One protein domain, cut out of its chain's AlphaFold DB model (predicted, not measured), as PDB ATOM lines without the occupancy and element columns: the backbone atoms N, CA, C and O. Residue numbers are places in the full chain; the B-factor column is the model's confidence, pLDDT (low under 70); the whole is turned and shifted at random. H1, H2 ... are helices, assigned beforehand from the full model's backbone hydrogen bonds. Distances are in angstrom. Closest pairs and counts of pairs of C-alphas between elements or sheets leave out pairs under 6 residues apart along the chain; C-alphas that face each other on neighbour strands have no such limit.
ATOM      1  N   ALA A   2      28.518  -5.170  34.667       68.50
ATOM      2  CA  ALA A   2      28.046  -4.096  33.785       68.50
ATOM      3  C   ALA A   2      28.248  -2.666  34.321       68.50
ATOM      4  O   ALA A   2      28.601  -1.772  33.568       68.50
ATOM      5  N   PHE A   3      28.086  -2.459  35.630       68.62
ATOM      6  CA  PHE A   3      28.336  -1.162  36.265       68.62
ATOM      7  C   PHE A   3      29.821  -0.755  36.277       68.62
ATOM      8  O   PHE A   3      30.130   0.425  36.230       68.62
ATOM      9  N   ILE A   4      30.732  -1.729  36.338       71.44
ATOM     10  CA  ILE A   4      32.180  -1.496  36.433       71.44
ATOM     11  C   ILE A   4      32.775  -1.280  35.039       71.44
ATOM     12  O   ILE A   4      33.614  -0.412  34.854       71.44
ATOM     13  N   THR A   5      32.328  -2.056  34.052       72.56
ATOM     14  CA  THR A   5      32.862  -2.026  32.681       72.56
ATOM     15  C   THR A   5      32.040  -1.167  31.721       72.56
ATOM     16  O   THR A   5      32.449  -0.968  30.583       72.56
ATOM     17  N   GLY A   6      30.850  -0.711  32.122       73.06
ATOM     18  CA  GLY A   6      29.899  -0.012  31.248       73.06
ATOM     19  C   GLY A   6      29.262  -0.895  30.162       73.06
ATOM     20  O   GLY A   6      28.524  -0.391  29.318       73.06
ATOM     21  N   LEU A   7      29.531  -2.208  30.159       78.31
ATOM     22  CA  LEU A   7      29.067  -3.145  29.130       78.31
ATOM     23  C   LEU A   7      27.829  -3.928  29.582       78.31
ATOM     24  O   LEU A   7      27.724  -4.354  30.727       78.31
ATOM     25  N   ALA A   8      26.896  -4.180  28.662       77.25
ATOM     26  CA  ALA A   8      25.678  -4.930  28.967       77.25
ATOM     27  C   ALA A   8      25.968  -6.390  29.377       77.25
ATOM     28  O   ALA A   8      26.849  -7.046  28.828       77.25
ATOM     29  N   ASP A   9      25.155  -6.942  30.281       75.81
ATOM     30  CA  ASP A   9      25.286  -8.318  30.792       75.81
ATOM     31  C   ASP A   9      25.288  -9.385  29.671       75.81
ATOM     32  O   ASP A   9      26.083 -10.322  29.685       75.81
ATOM     33  N   LYS A  10      24.499  -9.171  28.606       83.00
ATOM     34  CA  LYS A  10      24.460 -10.053  27.424       83.00
ATOM     35  C   LYS A  10      25.808 -10.149  26.696       83.00
ATOM     36  O   LYS A  10      26.104 -11.179  26.093       83.00
ATOM     37  N   TRP A  11      26.620  -9.093  26.746       85.50
ATOM     38  CA  TRP A  11      27.952  -9.076  26.138       85.50
ATOM     39  C   TRP A  11      28.900 -10.032  26.868       85.50
ATOM     40  O   TRP A  11      29.600 -10.807  26.221       85.50
ATOM     41  N   PHE A  12      28.848 -10.050  28.203       83.56
ATOM     42  CA  PHE A  12      29.610 -10.998  29.018       83.56
ATOM     43  C   PHE A  12      29.164 -12.433  28.776       83.56
ATOM     44  O   PHE A  12      30.008 -13.292  28.543       83.56
ATOM     45  N   SER A  13      27.855 -12.687  28.730       84.75
ATOM     46  CA  SER A  13      27.328 -14.023  28.429       84.75
ATOM     47  C   SER A  13      27.828 -14.561  27.082       84.75
ATOM     48  O   SER A  13      28.173 -15.739  26.988       84.75
ATOM     49  N   ARG A  14      27.953 -13.704  26.056       90.56
ATOM     50  CA  ARG A  14      28.561 -14.093  24.773       90.56
ATOM     51  C   ARG A  14      30.049 -14.426  24.915       90.56
ATOM     52  O   ARG A  14      30.474 -15.469  24.436       90.56
ATOM     53  N   LEU A  15      30.831 -13.583  25.589       89.19
ATOM     54  CA  LEU A  15      32.271 -13.813  25.757       89.19
ATOM     55  C   LEU A  15      32.586 -15.059  26.596       89.19
ATOM     56  O   LEU A  15      33.549 -15.764  26.303       89.19
ATOM     57  N   ILE A  16      31.761 -15.349  27.604       89.56
ATOM     58  CA  ILE A  16      31.855 -16.577  28.402       89.56
ATOM     59  C   ILE A  16      31.549 -17.792  27.520       89.56
ATOM     60  O   ILE A  16      32.275 -18.779  27.573       89.56
ATOM     61  N   SER A  17      30.529 -17.705  26.655       88.94
ATOM     62  CA  SER A  17      30.214 -18.766  25.686       88.94
ATOM     63  C   SER A  17      31.327 -18.990  24.656       88.94
ATOM     64  O   SER A  17      31.472 -20.103  24.161       88.94
ATOM     65  N   GLU A  18      32.100 -17.956  24.322       94.12
ATOM     66  CA  GLU A  18      33.263 -18.042  23.430       94.12
ATOM     67  C   GLU A  18      34.555 -18.455  24.165       94.12
ATOM     68  O   GLU A  18      35.619 -18.476  23.549       94.12
ATOM     69  N   ALA A  19      34.489 -18.748  25.472       89.00
ATOM     70  CA  ALA A  19      35.643 -19.007  26.344       89.00
ATOM     71  C   ALA A  19      36.709 -17.887  26.330       89.00
ATOM     72  O   ALA A  19      37.877 -18.115  26.638       89.00
ATOM     73  N   ARG A  20      36.302 -16.658  25.985       89.75
ATOM     74  CA  ARG A  20      37.168 -15.467  25.944       89.75
ATOM     75  C   ARG A  20      37.148 -14.667  27.239       89.75
ATOM     76  O   ARG A  20      37.989 -13.797  27.422       89.75
ATOM     77  N   PHE A  21      36.180 -14.928  28.114       88.56
ATOM     78  CA  PHE A  21      36.045 -14.267  29.406       88.56
ATOM     79  C   PHE A  21      35.827 -15.313  30.503       88.56
ATOM     80  O   PHE A  21      35.092 -16.279  30.264       88.56
ATOM     81  N   PRO A  22      36.435 -15.145  31.694       89.25
ATOM     82  CA  PRO A  22      36.266 -16.086  32.794       89.25
ATOM     83  C   PRO A  22      34.790 -16.227  33.168       89.25
ATOM     84  O   PRO A  22      34.015 -15.267  33.122       89.25
ATOM     85  N   ALA A  23      34.380 -17.432  33.555       87.25
ATOM     86  CA  ALA A  23      33.032 -17.656  34.057       87.25
ATOM     87  C   ALA A  23      32.872 -17.029  35.457       87.25
ATOM     88  O   ALA A  23      33.814 -17.038  36.250       87.25
ATOM     89  N   PRO A  24      31.693 -16.478  35.793       88.56
ATOM     90  CA  PRO A  24      31.452 -15.952  37.127       88.56
ATOM     91  C   PRO A  24      31.429 -17.072  38.166       88.56
ATOM     92  O   PRO A  24      30.815 -18.116  37.958       88.56
ATOM     93  N   ILE A  25      32.000 -16.786  39.334       89.31
ATOM     94  CA  ILE A  25      31.923 -17.603  40.550       89.31
ATOM     95  C   ILE A  25      30.462 -17.754  40.991       89.31
ATOM     96  O   ILE A  25      30.023 -18.835  41.373       89.31
ATOM     97  N   LYS A  26      29.697 -16.653  40.948       86.44
ATOM     98  CA  LYS A  26      28.262 -16.645  41.254       86.44
ATOM     99  C   LYS A  26      27.483 -16.306  39.997       86.44
ATOM    100  O   LYS A  26      27.602 -15.200  39.487       86.44
ATOM    101  N   GLN A  27      26.663 -17.235  39.527       71.31
ATOM    102  CA  GLN A  27      25.750 -17.003  38.412       71.31
ATOM    103  C   GLN A  27      24.444 -16.381  38.931       71.31
ATOM    104  O   GLN A  27      23.909 -16.803  39.956       71.31
ATOM    105  N   GLY A  28      23.943 -15.341  38.259       76.44
ATOM    106  CA  GLY A  28      22.703 -14.651  38.628       76.44
ATOM    107  C   GLY A  28      22.779 -13.134  38.442       76.44
ATOM    108  O   GLY A  28      23.737 -12.617  37.876       76.44
ATOM    109  N   ARG A  29      21.775 -12.407  38.956       72.56
ATOM    110  CA  ARG A  29      21.673 -10.933  38.824       72.56
ATOM    111  C   ARG A  29      22.866 -10.174  39.419       72.56
ATOM    112  O   ARG A  29      23.157  -9.063  38.996       72.56
ATOM    113  N   SER A  30      23.557 -10.798  40.371       72.56
ATOM    114  CA  SER A  30      24.803 -10.308  40.962       72.56
ATOM    115  C   SER A  30      25.930 -11.260  40.597       72.56
ATOM    116  O   SER A  30      26.376 -12.063  41.417       72.56
ATOM    117  N   SER A  31      26.336 -11.203  39.335       80.25
ATOM    118  CA  SER A  31      27.447 -11.993  38.842       80.25
ATOM    119  C   SER A  31      28.770 -11.509  39.455       80.25
ATOM    120  O   SER A  31      29.080 -10.313  39.438       80.25
ATOM    121  N   CYS A  32      29.522 -12.439  40.050       85.25
ATOM    122  CA  CYS A  32      30.773 -12.167  40.768       85.25
ATOM    123  C   CYS A  32      31.929 -12.957  40.151       85.25
ATOM    124  O   CYS A  32      31.746 -14.120  39.815       85.25
ATOM    125  N   TRP A  33      33.114 -12.353  40.075       88.50
ATOM    126  CA  TRP A  33      34.340 -12.963  39.544       88.50
ATOM    127  C   TRP A  33      35.517 -12.716  40.478       88.50
ATOM    128  O   TRP A  33      35.473 -11.783  41.289       88.50
ATOM    129  N   PHE A  34      36.585 -13.504  40.335       87.62
ATOM    130  CA  PHE A  34      37.822 -13.214  41.042       87.62
ATOM    131  C   PHE A  34      38.455 -11.960  40.460       87.62
ATOM    132  O   PHE A  34      38.626 -11.827  39.249       87.62
ATOM    133  N   LYS A  35      38.857 -11.047  41.347       82.88
ATOM    134  CA  LYS A  35      39.541  -9.818  40.944       82.88
ATOM    135  C   LYS A  35      40.815 -10.114  40.152       82.88
ATOM    136  O   LYS A  35      41.160  -9.321  39.296       82.88
ATOM    137  N   SER A  36      41.500 -11.227  40.422       87.12
ATOM    138  CA  SER A  36      42.689 -11.655  39.674       87.12
ATOM    139  C   SER A  36      42.391 -11.957  38.205       87.12
ATOM    140  O   SER A  36      43.174 -11.567  37.352       87.12
ATOM    141  N   GLU A  37      41.259 -12.597  37.912       85.69
ATOM    142  CA  GLU A  37      40.875 -13.000  36.552       85.69
ATOM    143  C   GLU A  37      40.276 -11.842  35.748       85.69
ATOM    144  O   GLU A  37      40.402 -11.785  34.530       85.69
ATOM    145  N   THR A  38      39.623 -10.893  36.425       84.94
ATOM    146  CA  THR A  38      39.017  -9.723  35.773       84.94
ATOM    147  C   THR A  38      39.903  -8.485  35.788       84.94
ATOM    148  O   THR A  38      39.530  -7.481  35.186       84.94
ATOM    149  N   LYS A  39      41.083  -8.535  36.427       84.69
ATOM    150  CA  LYS A  39      41.994  -7.383  36.546       84.69
ATOM    151  C   LYS A  39      42.416  -6.817  35.193       84.69
ATOM    152  O   LYS A  39      42.553  -5.613  35.072       84.69
ATOM    153  N   GLU A  40      42.608  -7.675  34.196       82.75
ATOM    154  CA  GLU A  40      43.016  -7.274  32.840       82.75
ATOM    155  C   GLU A  40      41.876  -6.628  32.036       82.75
ATOM    156  O   GLU A  40      42.115  -5.974  31.027       82.75
ATOM    157  N   TRP A  41      40.633  -6.793  32.494       79.75
ATOM    158  CA  TRP A  41      39.419  -6.327  31.816       79.75
ATOM    159  C   TRP A  41      38.808  -5.083  32.461       79.75
ATOM    160  O   TRP A  41      37.985  -4.404  31.848       79.75
ATOM    161  N   ILE A  42      39.169  -4.815  33.715       74.56
ATOM    162  CA  ILE A  42      38.797  -3.608  34.442       74.56
ATOM    163  C   ILE A  42      39.929  -2.605  34.206       74.56
ATOM    164  O   ILE A  42      40.994  -2.737  34.804       74.56
ATOM    165  N   VAL A  43      39.694  -1.654  33.297       64.38
ATOM    166  CA  VAL A  43      40.574  -0.493  33.066       64.38
ATOM    167  C   VAL A  43      40.446   0.492  34.222       64.38
ATOM    168  O   VAL A  43      39.297   0.713  34.673       64.38
TER     169      VAL A  43
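What this domain is: This is residues 2 to 43 of the 43 residues of the protein "Rha family transcriptional regulator" of Salmonella enterica subsp. enterica serovar Aqua (UniProt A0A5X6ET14). A small open frame of three helices and a long loop: H2, the longest helix, makes one side, the short helix H1 sits near the end of H2 where that helix begins, and the short helix H3 stands on another side. Between H2 and H3 the loop of residues 18 to 34 runs out, folds back near Arg 29 and returns to H3. The printed part has 42 residues with three named helices, H1, H2 and H3 in chain order, and no named strand; the class is all helix, though under half of the residues, 17 of 42, are in named elements. The whole is compact, with a radius of gyration of the C-alphas of 9.6 A, and rounded, spanning 21 by 20 by 17 A.

Where its parts are: Find C-alpha 9 at (25.286, -8.318, 30.792); from there H2, residues 9 to 17, runs 12.6 A to C-alpha 17 at (30.214, -18.766, 25.686). Before it look for H1, residues 2 to 5, which is 5.4 A long. H3, residues 35 to 38, is 5.2 A long and ends at C-alpha 38, (39.017, -9.723, 35.773).

How they stand to each other: Start at H2, where every O i to N i+4 pair is within hydrogen-bond range; H1 and H3 are too short for such a pair. H1 and H2 are close but not clearly touching: their closest C-alphas, of Ala 2 and Asp 9, are 5.9 A apart. H3 is apart from both H1 and H2.

The domain as a whole: The two C-alphas farthest apart, those of Gly 28 and Val 43, are 23.5 A apart. The printed part has no cut. The link from H1 to H2 is tight, with 3 residues, and that from H2 to H3 is long, with 17. The mean pLDDT of the printed part is 82.0; residues 2, 3 and 43 are under 70.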